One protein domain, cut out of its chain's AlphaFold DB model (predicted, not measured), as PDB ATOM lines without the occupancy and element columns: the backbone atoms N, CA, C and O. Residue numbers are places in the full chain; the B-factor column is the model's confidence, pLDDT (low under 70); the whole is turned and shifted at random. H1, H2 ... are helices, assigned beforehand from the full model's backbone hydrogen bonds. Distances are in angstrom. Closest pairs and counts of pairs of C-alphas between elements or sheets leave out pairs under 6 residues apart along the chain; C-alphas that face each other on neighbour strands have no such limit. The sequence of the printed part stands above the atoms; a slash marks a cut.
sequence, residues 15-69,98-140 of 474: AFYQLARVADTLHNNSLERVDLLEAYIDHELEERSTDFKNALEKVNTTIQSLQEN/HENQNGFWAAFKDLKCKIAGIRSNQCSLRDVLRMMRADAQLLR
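This is residues 15 to 69 and 98 to 140 of the 474 residues of an uncharacterized protein of Daldinia sp. EC12 (UniProt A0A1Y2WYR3). Two long helices run side by side in opposite ways as a loose, thin rod, and the longer, H1, sticks out past the other with residues 57 to 69. The printed part has 98 residues, with H1 and then H2 along the chain and no named strand; the class is all helix. The whole is extended, with a radius of gyration of the C-alphas of 23.2 A and spans of 85 by 17 by 15 A.

H1, residues 15 to 69, and H2, residues 98 to 139, are close but not clearly touching, with 2 pairs of C-alphas within 8 A. Their closest C-alphas, those of Ala 20 and Leu 129, are 7.4 A apart. They run opposite ways at a shallow tilt of 16 degrees. In H1 and H2 every O i to N i+4 pair is within hydrogen-bond range.

H1 measures 79.7 A from C-alpha 15 at (-28.910, 14.262, 64.975) to C-alpha 69. H2 measures 61.3 A and ends with C-alpha 139 at (-20.263, 25.257, 65.274).

The C-alphas farthest apart, those of Asn 69 and Arg 140, are 84.7 A apart. Residues 70 to 97 are not printed, and C-alphas 69 and 98 are 24.7 A apart across this cut. The mean pLDDT of the printed part is 70.7; 36 residues are under 70, among them residues 15 to 38.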
ATOM      1  N   ALA A  15     -28.008  14.543  66.092       49.06
ATOM      2  CA  ALA A  15     -28.910  14.262  64.975       49.06
ATOM      3  C   ALA A  15     -28.299  14.683  63.626       49.06
ATOM      4  O   ALA A  15     -28.315  13.906  62.669       49.06
ATOM      5  N   PHE A  16     -27.678  15.868  63.565       50.84
ATOM      6  CA  PHE A  16     -26.977  16.337  62.363       50.84
ATOM      7  C   PHE A  16     -25.791  15.440  61.986       50.84
ATOM      8  O   PHE A  16     -25.553  15.192  60.803       50.84
ATOM      9  N   TYR A  17     -25.060  14.904  62.968       54.66
ATOM     10  CA  TYR A  17     -23.923  14.020  62.704       54.66
ATOM     11  C   TYR A  17     -24.350  12.637  62.190       54.66
ATOM     12  O   TYR A  17     -23.731  12.108  61.265       54.66
ATOM     13  N   GLN A  18     -25.420  12.061  62.748       52.91
ATOM     14  CA  GLN A  18     -25.968  10.791  62.258       52.91
ATOM     15  C   GLN A  18     -26.547  10.940  60.846       52.91
ATOM     16  O   GLN A  18     -26.285  10.090  59.995       52.91
ATOM     17  N   LEU A  19     -27.236  12.051  60.558       55.22
ATOM     18  CA  LEU A  19     -27.697  12.390  59.207       55.22
ATOM     19  C   LEU A  19     -26.533  12.523  58.222       55.22
ATOM     20  O   LEU A  19     -26.568  11.902  57.164       55.22
ATOM     21  N   ALA A  20     -25.471  13.249  58.586       57.03
ATOM     22  CA  ALA A  20     -24.290  13.399  57.736       57.03
ATOM     23  C   ALA A  20     -23.586  12.055  57.460       57.03
ATOM     24  O   ALA A  20     -23.143  11.804  56.343       57.03
ATOM     25  N   ARG A  21     -23.513  11.156  58.451       56.12
ATOM     26  CA  ARG A  21     -22.893   9.828  58.295       56.12
ATOM     27  C   ARG A  21     -23.736   8.879  57.437       56.12
ATOM     28  O   ARG A  21     -23.187   8.129  56.626       56.12
ATOM     29  N   VAL A  22     -25.057   8.886  57.618       55.44
ATOM     30  CA  VAL A  22     -25.990   8.103  56.793       55.44
ATOM     31  C   VAL A  22     -25.981   8.618  55.354       55.44
ATOM     32  O   VAL A  22     -25.908   7.803  54.436       55.44
ATOM     33  N   ALA A  23     -25.951   9.943  55.163       56.28
ATOM     34  CA  ALA A  23     -25.805  10.572  53.854       56.28
ATOM     35  C   ALA A  23     -24.495  10.159  53.164       56.28
ATOM     36  O   ALA A  23     -24.549   9.686  52.035       56.28
ATOM     37  N   ASP A  24     -23.347  10.212  53.853       54.81
ATOM     38  CA  ASP A  24     -22.053   9.780  53.293       54.81
ATOM     39  C   ASP A  24     -22.058   8.302  52.862       54.81
ATOM     40  O   ASP A  24     -21.520   7.947  51.815       54.81
ATOM     41  N   THR A  25     -22.677   7.421  53.657       53.72
ATOM     42  CA  THR A  25     -22.695   5.975  53.370       53.72
ATOM     43  C   THR A  25     -23.624   5.642  52.201       53.72
ATOM     44  O   THR A  25     -23.260   4.860  51.325       53.72
ATOM     45  N   LEU A  26     -24.818   6.248  52.162       53.84
ATOM     46  CA  LEU A  26     -25.745   6.117  51.032       53.84
ATOM     47  C   LEU A  26     -25.142   6.697  49.746       53.84
ATOM     48  O   LEU A  26     -25.356   6.144  48.670       53.84
ATOM     49  N   HIS A  27     -24.367   7.777  49.864       60.38
ATOM     50  CA  HIS A  27     -23.735   8.461  48.739       60.38
ATOM     51  C   HIS A  27     -22.547   7.696  48.151       60.38
ATOM     52  O   HIS A  27     -22.439   7.583  46.938       60.38
ATOM     53  N   ASN A  28     -21.668   7.123  48.977       62.03
ATOM     54  CA  ASN A  28     -20.542   6.333  48.461       62.03
ATOM     55  C   ASN A  28     -21.026   5.065  47.744       62.03
ATOM     56  O   ASN A  28     -20.566   4.767  46.646       62.03
ATOM     57  N   ASN A  29     -22.030   4.388  48.311       59.81
ATOM     58  CA  ASN A  29     -22.641   3.223  47.675       59.81
ATOM     59  C   ASN A  29     -23.391   3.584  46.384       59.81
ATOM     60  O   ASN A  29     -23.490   2.754  45.488       59.81
ATOM     61  N   SER A  30     -23.956   4.792  46.271       59.28
ATOM     62  CA  SER A  30     -24.616   5.214  45.032       59.28
ATOM     63  C   SER A  30     -23.609   5.589  43.947       59.28
ATOM     64  O   SER A  30     -23.877   5.327  42.780       59.28
ATOM     65  N   LEU A  31     -22.442   6.131  44.310       60.78
ATOM     66  CA  LEU A  31     -21.388   6.483  43.357       60.78
ATOM     67  C   LEU A  31     -20.739   5.243  42.736       60.78
ATOM     68  O   LEU A  31     -20.669   5.154  41.517       60.78
ATOM     69  N   GLU A  32     -20.367   4.256  43.559       66.25
ATOM     70  CA  GLU A  32     -19.831   2.980  43.059       66.25
ATOM     71  C   GLU A  32     -20.833   2.283  42.134       66.25
ATOM     72  O   GLU A  32     -20.459   1.761  41.089       66.25
ATOM     73  N   ARG A  33     -22.129   2.331  42.465       62.78
ATOM     74  CA  ARG A  33     -23.179   1.768  41.606       62.78
ATOM     75  C   ARG A  33     -23.357   2.545  40.304       62.78
ATOM     76  O   ARG A  33     -23.633   1.920  39.289       62.78
ATOM     77  N   VAL A  34     -23.206   3.870  40.313       61.03
ATOM     78  CA  VAL A  34     -23.265   4.696  39.094       61.03
ATOM     79  C   VAL A  34     -22.054   4.441  38.198       61.03
ATOM     80  O   VAL A  34     -22.232   4.308  36.993       61.03
ATOM     81  N   ASP A  35     -20.854   4.313  38.764       69.12
ATOM     82  CA  ASP A  35     -19.640   4.021  37.994       69.12
ATOM     83  C   ASP A  35     -19.668   2.593  37.418       69.12
ATOM     84  O   ASP A  35     -19.325   2.393  36.254       69.12
ATOM     85  N   LEU A  36     -20.167   1.611  38.182       67.00
ATOM     86  CA  LEU A  36     -20.411   0.251  37.682       67.00
ATOM     87  C   LEU A  36     -21.474   0.222  36.575       67.00
ATOM     88  O   LEU A  36     -21.302  -0.485  35.586       67.00
ATOM     89  N   LEU A  37     -22.556   0.995  36.720       61.62
ATOM     90  CA  LEU A  37     -23.583   1.117  35.684       61.62
ATOM     91  C   LEU A  37     -23.028   1.759  34.412       61.62
ATOM     92  O   LEU A  37     -23.354   1.295  33.328       61.62
ATOM     93  N   GLU A  38     -22.192   2.792  34.515       66.19
ATOM     94  CA  GLU A  38     -21.581   3.408  33.334       66.19
ATOM     95  C   GLU A  38     -20.623   2.443  32.630       66.19
ATOM     96  O   GLU A  38     -20.729   2.273  31.419       66.19
ATOM     97  N   ALA A  39     -19.767   1.746  33.383       72.31
ATOM     98  CA  ALA A  39     -18.864   0.743  32.823       72.31
ATOM     99  C   ALA A  39     -19.628  -0.392  32.121       72.31
ATOM    100  O   ALA A  39     -19.257  -0.803  31.023       72.31
ATOM    101  N   TYR A  40     -20.724  -0.864  32.723       69.62
ATOM    102  CA  TYR A  40     -21.602  -1.863  32.115       69.62
ATOM    103  C   TYR A  40     -22.265  -1.341  30.832       69.62
ATOM    104  O   TYR A  40     -22.295  -2.035  29.821       69.62
ATOM    105  N   ILE A  41     -22.774  -0.107  30.861       64.94
ATOM    106  CA  ILE A  41     -23.432   0.523  29.711       64.94
ATOM    107  C   ILE A  41     -22.448   0.734  28.555       64.94
ATOM    108  O   ILE A  41     -22.815   0.499  27.405       64.94
ATOM    109  N   ASP A  42     -21.222   1.177  28.836       73.31
ATOM    110  CA  ASP A  42     -20.197   1.358  27.808       73.31
ATOM    111  C   ASP A  42     -19.751   0.008  27.219       73.31
ATOM    112  O   ASP A  42     -19.637  -0.097  25.998       73.31
ATOM    113  N   HIS A  43     -19.600  -1.039  28.045       77.38
ATOM    114  CA  HIS A  43     -19.296  -2.398  27.579       77.38
ATOM    115  C   HIS A  43     -20.388  -2.953  26.652       77.38
ATOM    116  O   HIS A  43     -20.107  -3.356  25.525       77.38
ATOM    117  N   GLU A  44     -21.649  -2.936  27.097       70.00
ATOM    118  CA  GLU A  44     -22.780  -3.426  26.295       70.00
ATOM    119  C   GLU A  44     -22.966  -2.647  24.991       70.00
ATOM    120  O   GLU A  44     -23.427  -3.176  23.976       70.00
ATOM    121  N   LEU A  45     -22.596  -1.368  24.987       64.94
ATOM    122  CA  LEU A  45     -22.644  -0.582  23.770       64.94
ATOM    123  C   LEU A  45     -21.546  -0.968  22.788       64.94
ATOM    124  O   LEU A  45     -21.806  -1.008  21.584       64.94
ATOM    125  N   GLU A  46     -20.333  -1.213  23.271       75.44
ATOM    126  CA  GLU A  46     -19.239  -1.652  22.416       75.44
ATOM    127  C   GLU A  46     -19.588  -2.994  21.765       75.44
ATOM    128  O   GLU A  46     -19.524  -3.111  20.540       75.44
ATOM    129  N   GLU A  47     -20.105  -3.948  22.541       73.69
ATOM    130  CA  GLU A  47     -20.550  -5.253  22.047       73.69
ATOM    131  C   GLU A  47     -21.658  -5.117  20.985       73.69
ATOM    132  O   GLU A  47     -21.470  -5.497  19.824       73.69
ATOM    133  N   ARG A  48     -22.768  -4.441  21.314       66.31
ATOM    134  CA  ARG A  48     -23.892  -4.265  20.374       66.31
ATOM    135  C   ARG A  48     -23.544  -3.420  19.154       66.31
ATOM    136  O   ARG A  48     -24.076  -3.656  18.069       66.31
ATOM    137  N   SER A  49     -22.666  -2.423  19.295       71.50
ATOM    138  CA  SER A  49     -22.197  -1.626  18.155       71.50
ATOM    139  C   SER A  49     -21.403  -2.487  17.178       71.50
ATOM    140  O   SER A  49     -21.529  -2.299  15.965       71.50
ATOM    141  N   THR A  50     -20.612  -3.422  17.698       75.62
ATOM    142  CA  THR A  50     -19.801  -4.341  16.899       75.62
ATOM    143  C   THR A  50     -20.692  -5.330  16.152       75.62
ATOM    144  O   THR A  50     -20.574  -5.457  14.932       75.62
ATOM    145  N   ASP A  51     -21.669  -5.927  16.837       70.31
ATOM    146  CA  ASP A  51     -22.651  -6.825  16.222       70.31
ATOM    147  C   ASP A  51     -23.452  -6.147  15.111       70.31
ATOM    148  O   ASP A  51     -23.637  -6.705  14.024       70.31
ATOM    149  N   PHE A  52     -23.883  -4.907  15.346       65.38
ATOM    150  CA  PHE A  52     -24.654  -4.158  14.362       65.38
ATOM    151  C   PHE A  52     -23.818  -3.783  13.130       65.38
ATOM    152  O   PHE A  52     -24.303  -3.884  12.002       65.38
ATOM    153  N   LYS A  53     -22.549  -3.388  13.321       75.56
ATOM    154  CA  LYS A  53     -21.608  -3.147  12.213       75.56
ATOM    155  C   LYS A  53     -21.406  -4.411  11.376       75.56
ATOM    156  O   LYS A  53     -21.545  -4.348  10.157       75.56
ATOM    157  N   ASN A  54     -21.179  -5.551  12.029       76.38
ATOM    158  CA  ASN A  54     -21.007  -6.842  11.362       76.38
ATOM    159  C   ASN A  54     -22.262  -7.252  10.570       76.38
ATOM    160  O   ASN A  54     -22.161  -7.780   9.462       76.38
ATOM    161  N   ALA A  55     -23.457  -7.007  11.116       68.19
ATOM    162  CA  ALA A  55     -24.717  -7.283  10.430       68.19
ATOM    163  C   ALA A  55     -24.906  -6.397   9.186       68.19
ATOM    164  O   ALA A  55     -25.264  -6.905   8.122       68.19
ATOM    165  N   LEU A  56     -24.616  -5.095   9.291       70.38
ATOM    166  CA  LEU A  56     -24.673  -4.170   8.154       70.38
ATOM    167  C   LEU A  56     -23.679  -4.543   7.052       70.38
ATOM    168  O   LEU A  56     -24.033  -4.506   5.876       70.38
ATOM    169  N   GLU A  57     -22.457  -4.935   7.413       79.75
ATOM    170  CA  GLU A  57     -21.444  -5.366   6.449       79.75
ATOM    171  C   GLU A  57     -21.887  -6.629   5.691       79.75
ATOM    172  O   GLU A  57     -21.808  -6.683   4.461       79.75
ATOM    173  N   LYS A  58     -22.476  -7.611   6.387       75.31
ATOM    174  CA  LYS A  58     -23.077  -8.799   5.753       75.31
ATOM    175  C   LYS A  58     -24.221  -8.447   4.799       75.31
ATOM    176  O   LYS A  58     -24.305  -9.009   3.708       75.31
ATOM    177  N   VAL A  59     -25.094  -7.513   5.172       71.88
ATOM    178  CA  VAL A  59     -26.171  -7.052   4.280       71.88
ATOM    179  C   VAL A  59     -25.583  -6.364   3.046       71.88
ATOM    180  O   VAL A  59     -25.999  -6.656   1.927       71.88
ATOM    181  N   ASN A  60     -24.573  -5.511   3.224       76.31
ATOM    182  CA  ASN A  60     -23.966  -4.760   2.128       76.31
ATOM    183  C   ASN A  60     -23.218  -5.671   1.136       76.31
ATOM    184  O   ASN A  60     -23.389  -5.533  -0.072       76.31
ATOM    185  N   THR A  61     -22.458  -6.650   1.635       78.75
ATOM    186  CA  THR A  61     -21.806  -7.675   0.795       78.75
ATOM    187  C   THR A  61     -22.829  -8.526   0.036       78.75
ATOM    188  O   THR A  61     -22.638  -8.816  -1.144       78.75
ATOM    189  N   THR A  62     -23.962  -8.863   0.664       73.50
ATOM    190  CA  THR A  62     -25.058  -9.585  -0.004       73.50
ATOM    191  C   THR A  62     -25.656  -8.747  -1.135       73.50
ATOM    192  O   THR A  62     -25.822  -9.252  -2.245       73.50
ATOM    193  N   ILE A  63     -25.915  -7.457  -0.897       72.94
ATOM    194  CA  ILE A  63     -26.405  -6.526  -1.926       72.94
ATOM    195  C   ILE A  63     -25.415  -6.426  -3.091       72.94
ATOM    196  O   ILE A  63     -25.841  -6.538  -4.237       72.94
ATOM    197  N   GLN A  64     -24.116  -6.272  -2.815       79.62
ATOM    198  CA  GLN A  64     -23.078  -6.223  -3.851       79.62
ATOM    199  C   GLN A  64     -23.048  -7.509  -4.683       79.62
ATOM    200  O   GLN A  64     -23.116  -7.440  -5.906       79.62
ATOM    201  N   SER A  65     -23.069  -8.681  -4.038       75.06
ATOM    202  CA  SER A  65     -23.093  -9.965  -4.751       75.06
ATOM    203  C   SER A  65     -24.343 -10.135  -5.626       75.06
ATOM    204  O   SER A  65     -24.276 -10.675  -6.727       75.06
ATOM    205  N   LEU A  66     -25.501  -9.645  -5.170       67.38
ATOM    206  CA  LEU A  66     -26.737  -9.674  -5.948       67.38
ATOM    207  C   LEU A  66     -26.689  -8.692  -7.121       67.38
ATOM    208  O   LEU A  66     -27.202  -9.019  -8.184       67.38
ATOM    209  N   GLN A  67     -26.063  -7.525  -6.953       74.50
ATOM    210  CA  GLN A  67     -25.849  -6.558  -8.032       74.50
ATOM    211  C   GLN A  67     -24.897  -7.100  -9.103       74.50
ATOM    212  O   GLN A  67     -25.180  -6.958 -10.288       74.50
ATOM    213  N   GLU A  68     -23.804  -7.750  -8.707       77.75
ATOM    214  CA  GLU A  68     -22.869  -8.401  -9.632       77.75
ATOM    215  C   GLU A  68     -23.563  -9.524 -10.416       77.75
ATOM    216  O   GLU A  68     -23.553  -9.512 -11.646       77.75
ATOM    217  N   ASN A  69     -24.286 -10.410  -9.723       69.38
ATOM    218  CA  ASN A  69     -25.066 -11.477 -10.358       69.38
ATOM    219  C   ASN A  69     -26.183 -10.939 -11.272       69.38
ATOM    220  O   ASN A  69     -26.467 -11.532 -12.311       69.38
ATOM    221  N   HIS A  98     -31.330   0.948   9.209       77.75
ATOM    222  CA  HIS A  98     -30.666   2.231   9.425       77.75
ATOM    223  C   HIS A  98     -31.497   3.182  10.306       77.75
ATOM    224  O   HIS A  98     -30.958   3.835  11.198       77.75
ATOM    225  N   GLU A  99     -32.818   3.219  10.127       77.38
ATOM    226  CA  GLU A  99     -33.736   3.981  10.984       77.38
ATOM    227  C   GLU A  99     -33.727   3.467  12.429       77.38
ATOM    228  O   GLU A  99     -33.595   4.262  13.363       77.38
ATOM    229  N   ASN A 100     -33.763   2.144  12.626       71.44
ATOM    230  CA  ASN A 100     -33.655   1.527  13.950       71.44
ATOM    231  C   ASN A 100     -32.304   1.829  14.617       71.44
ATOM    232  O   ASN A 100     -32.258   2.128  15.811       71.44
ATOM    233  N   GLN A 101     -31.211   1.804  13.849       77.50
ATOM    234  CA  GLN A 101     -29.879   2.177  14.328       77.50
ATOM    235  C   GLN A 101     -29.854   3.628  14.816       77.50
ATOM    236  O   GLN A 101     -29.373   3.913  15.913       77.50
ATOM    237  N   ASN A 102     -30.402   4.545  14.019       79.88
ATOM    238  CA  ASN A 102     -30.460   5.962  14.360       79.88
ATOM    239  C   ASN A 102     -31.339   6.207  15.598       79.88
ATOM    240  O   ASN A 102     -30.957   6.986  16.473       79.88
ATOM    241  N   GLY A 103     -32.465   5.496  15.718       75.69
ATOM    242  CA  GLY A 103     -33.325   5.524  16.903       75.69
ATOM    243  C   GLY A 103     -32.611   5.038  18.168       75.69
ATOM    244  O   GLY A 103     -32.670   5.702  19.205       75.69
ATOM    245  N   PHE A 104     -31.869   3.930  18.076       74.50
ATOM    246  CA  PHE A 104     -31.061   3.409  19.180       74.50
ATOM    247  C   PHE A 104     -29.983   4.410  19.623       74.50
ATOM    248  O   PHE A 104     -29.881   4.718  20.812       74.50
ATOM    249  N   TRP A 105     -29.228   4.987  18.681       77.69
ATOM    250  CA  TRP A 105     -28.210   5.996  18.994       77.69
ATOM    251  C   TRP A 105     -28.796   7.260  19.630       77.69
ATOM    252  O   TRP A 105     -28.179   7.830  20.532       77.69
ATOM    253  N   ALA A 106     -29.984   7.694  19.203       77.69
ATOM    254  CA  ALA A 106     -30.668   8.836  19.800       77.69
ATOM    255  C   ALA A 106     -31.082   8.559  21.256       77.69
ATOM    256  O   ALA A 106     -30.780   9.366  22.138       77.69
ATOM    257  N   ALA A 107     -31.705   7.406  21.526       68.88
ATOM    258  CA  ALA A 107     -32.083   6.992  22.880       68.88
ATOM    259  C   ALA A 107     -30.859   6.829  23.793       68.88
ATOM    260  O   ALA A 107     -30.870   7.235  24.955       68.88
ATOM    261  N   PHE A 108     -29.767   6.294  23.251       70.94
ATOM    262  CA  PHE A 108     -28.516   6.161  23.981       70.94
ATOM    263  C   PHE A 108     -27.897   7.516  24.339       70.94
ATOM    264  O   PHE A 108     -27.466   7.737  25.473       70.94
ATOM    265  N   LYS A 109     -27.874   8.453  23.387       80.62
ATOM    266  CA  LYS A 109     -27.389   9.814  23.630       80.62
ATOM    267  C   LYS A 109     -28.206  10.505  24.725       80.62
ATOM    268  O   LYS A 109     -27.619  11.155  25.587       80.62
ATOM    269  N   ASP A 110     -29.526  10.322  24.728       78.19
ATOM    270  CA  ASP A 110     -30.406  10.805  25.801       78.19
ATOM    271  C   ASP A 110     -30.058  10.178  27.164       78.19
ATOM    272  O   ASP A 110     -29.914  10.893  28.158       78.19
ATOM    273  N   LEU A 111     -29.821   8.862  27.212       73.06
ATOM    274  CA  LEU A 111     -29.387   8.178  28.433       73.06
ATOM    275  C   LEU A 111     -28.045   8.724  28.954       73.06
ATOM    276  O   LEU A 111     -27.936   9.021  30.146       73.06
ATOM    277  N   LYS A 112     -27.051   8.939  28.080       76.00
ATOM    278  CA  LYS A 112     -25.769   9.565  28.461       76.00
ATOM    279  C   LYS A 112     -25.961  10.972  29.023       76.00
ATOM    280  O   LYS A 112     -25.362  11.304  30.047       76.00
ATOM    281  N   CYS A 113     -26.833  11.781  28.423       79.19
ATOM    282  CA  CYS A 113     -27.176  13.099  28.957       79.19
ATOM    283  C   CYS A 113     -27.807  13.010  30.360       79.19
ATOM    284  O   CYS A 113     -27.439  13.781  31.248       79.19
ATOM    285  N   LYS A 114     -28.710  12.048  30.597       78.38
ATOM    286  CA  LYS A 114     -29.323  11.818  31.919       78.38
ATOM    287  C   LYS A 114     -28.294  11.395  32.970       78.38
ATOM    288  O   LYS A 114     -28.305  11.942  34.072       78.38
ATOM    289  N   ILE A 115     -27.377  10.486  32.631       73.12
ATOM    290  CA  ILE A 115     -26.280  10.059  33.519       73.12
ATOM    291  C   ILE A 115     -25.377  11.248  33.876       73.12
ATOM    292  O   ILE A 115     -25.074  11.465  35.051       73.12
ATOM    293  N   ALA A 116     -25.012  12.075  32.891       77.94
ATOM    294  CA  ALA A 116     -24.244  13.297  33.131       77.94
ATOM    295  C   ALA A 116     -24.984  14.271  34.072       77.94
ATOM    296  O   ALA A 116     -24.372  14.848  34.974       77.94
ATOM    297  N   GLY A 117     -26.308  14.400  33.928       82.50
ATOM    298  CA  GLY A 117     -27.152  15.177  34.839       82.50
ATOM    299  C   GLY A 117     -27.137  14.649  36.279       82.50
ATOM    300  O   GLY A 117     -26.955  15.421  37.221       82.50
ATOM    301  N   ILE A 118     -27.246  13.329  36.463       76.25
ATOM    302  CA  ILE A 118     -27.156  12.684  37.784       76.25
ATOM    303  C   ILE A 118     -25.789  12.951  38.426       76.25
ATOM    304  O   ILE A 118     -25.729  13.301  39.606       76.25
ATOM    305  N   ARG A 119     -24.697  12.874  37.656       74.81
ATOM    306  CA  ARG A 119     -23.343  13.199  38.138       74.81
ATOM    307  C   ARG A 119     -23.204  14.648  38.580       74.81
ATOM    308  O   ARG A 119     -22.662  14.906  39.653       74.81
ATOM    309  N   SER A 120     -23.726  15.588  37.796       81.19
ATOM    310  CA  SER A 120     -23.735  17.005  38.170       81.19
ATOM    311  C   SER A 120     -24.473  17.225  39.496       81.19
ATOM    312  O   SER A 120     -23.965  17.902  40.393       81.19
ATOM    313  N   ASN A 121     -25.633  16.585  39.669       76.75
ATOM    314  CA  ASN A 121     -26.398  16.650  40.915       76.75
ATOM    315  C   ASN A 121     -25.634  16.028  42.097       76.75
ATOM    316  O   ASN A 121     -25.622  16.599  43.187       76.75
ATOM    317  N   GLN A 122     -24.946  14.901  41.890       74.56
ATOM    318  CA  GLN A 122     -24.102  14.279  42.916       74.56
ATOM    319  C   GLN A 122     -22.910  15.158  43.320       74.56
ATOM    320  O   GLN A 122     -22.584  15.227  44.506       74.56
ATOM    321  N   CYS A 123     -22.266  15.840  42.369       77.00
ATOM    322  CA  CYS A 123     -21.196  16.799  42.657       77.00
ATOM    323  C   CYS A 123     -21.713  17.981  43.486       77.00
ATOM    324  O   CYS A 123     -21.125  18.295  44.519       77.00
ATOM    325  N   SER A 124     -22.854  18.561  43.106       81.06
ATOM    326  CA  SER A 124     -23.501  19.630  43.881       81.06
ATOM    327  C   SER A 124     -23.820  19.182  45.317       81.06
ATOM    328  O   SER A 124     -23.490  19.869  46.284       81.06
ATOM    329  N   LEU A 125     -24.360  17.970  45.486       76.62
ATOM    330  CA  LEU A 125     -24.658  17.409  46.806       76.62
ATOM    331  C   LEU A 125     -23.393  17.179  47.655       76.62
ATOM    332  O   LEU A 125     -23.424  17.394  48.868       76.62
ATOM    333  N   ARG A 126     -22.256  16.813  47.039       73.56
ATOM    334  CA  ARG A 126     -20.952  16.741  47.729       73.56
ATOM    335  C   ARG A 126     -20.496  18.098  48.237       73.56
ATOM    336  O   ARG A 126     -19.982  18.174  49.351       73.56
ATOM    337  N   ASP A 127     -20.655  19.144  47.437       79.81
ATOM    338  CA  ASP A 127     -20.255  20.485  47.844       79.81
ATOM    339  C   ASP A 127     -21.132  20.987  48.996       79.81
ATOM    340  O   ASP A 127     -20.593  21.482  49.987       79.81
ATOM    341  N   VAL A 128     -22.444  20.721  48.960       80.19
ATOM    342  CA  VAL A 128     -23.354  20.994  50.087       80.19
ATOM    343  C   VAL A 128     -22.950  20.213  51.340       80.19
ATOM    344  O   VAL A 128     -22.830  20.805  52.410       80.19
ATOM    345  N   LEU A 129     -22.668  18.908  51.243       74.75
ATOM    346  CA  LEU A 129     -22.203  18.113  52.390       74.75
ATOM    347  C   LEU A 129     -20.853  18.604  52.931       74.75
ATOM    348  O   LEU A 129     -20.639  18.614  54.147       74.75
ATOM    349  N   ARG A 130     -19.936  19.035  52.055       78.75
ATOM    350  CA  ARG A 130     -18.648  19.621  52.454       78.75
ATOM    351  C   ARG A 130     -18.862  20.937  53.198       78.75
ATOM    352  O   ARG A 130     -18.238  21.125  54.241       78.75
ATOM    353  N   MET A 131     -19.753  21.796  52.708       85.56
ATOM    354  CA  MET A 131     -20.138  23.039  53.379       85.56
ATOM    355  C   MET A 131     -20.794  22.762  54.731       85.56
ATOM    356  O   MET A 131     -20.309  23.257  55.738       85.56
ATOM    357  N   MET A 132     -21.790  21.874  54.800       77.31
ATOM    358  CA  MET A 132     -22.427  21.490  56.067       77.31
ATOM    359  C   MET A 132     -21.430  20.895  57.065       77.31
ATOM    360  O   MET A 132     -21.545  21.123  58.267       77.31
ATOM    361  N   ARG A 133     -20.432  20.135  56.598       75.44
ATOM    362  CA  ARG A 133     -19.348  19.628  57.448       75.44
ATOM    363  C   ARG A 133     -18.455  20.761  57.951       75.44
ATOM    364  O   ARG A 133     -18.064  20.713  59.115       75.44
ATOM    365  N   ALA A 134     -18.129  21.741  57.111       77.25
ATOM    366  CA  ALA A 134     -17.374  22.924  57.517       77.25
ATOM    367  C   ALA A 134     -18.166  23.759  58.536       77.25
ATOM    368  O   ALA A 134     -17.631  24.082  59.592       77.25
ATOM    369  N   ASP A 135     -19.456  23.992  58.299       75.19
ATOM    370  CA  ASP A 135     -20.350  24.702  59.217       75.19
ATOM    371  C   ASP A 135     -20.502  23.949  60.540       75.19
ATOM    372  O   ASP A 135     -20.356  24.529  61.612       75.19
ATOM    373  N   ALA A 136     -20.693  22.628  60.499       70.62
ATOM    374  CA  ALA A 136     -20.720  21.797  61.697       70.62
ATOM    375  C   ALA A 136     -19.378  21.814  62.443       70.62
ATOM    376  O   ALA A 136     -19.367  21.718  63.667       70.62
ATOM    377  N   GLN A 137     -18.245  21.934  61.742       69.69
ATOM    378  CA  GLN A 137     -16.926  22.110  62.356       69.69
ATOM    379  C   GLN A 137     -16.742  23.502  62.962       69.69
ATOM    380  O   GLN A 137     -16.120  23.594  64.014       69.69
ATOM    381  N   LEU A 138     -17.293  24.556  62.353       74.50
ATOM    382  CA  LEU A 138     -17.300  25.914  62.902       74.50
ATOM    383  C   LEU A 138     -18.198  26.008  64.139       74.50
ATOM    384  O   LEU A 138     -17.778  26.548  65.153       74.50
ATOM    385  N   LEU A 139     -19.382  25.392  64.108       68.94
ATOM    386  CA  LEU A 139     -20.263  25.257  65.274       68.94
ATOM    387  C   LEU A 139     -19.653  24.359  66.364       68.94
ATOM    388  O   LEU A 139     -19.937  24.536  67.547       68.94
ATOM    389  N   ARG A 140     -18.817  23.387  65.972       59.03
ATOM    390  CA  ARG A 140     -18.033  22.538  66.882       59.03
ATOM    391  C   ARG A 140     -16.718  23.152  67.317       59.03
ATOM    392  O   ARG A 140     -16.117  22.549  68.203       59.03
TER     393      ARG A 140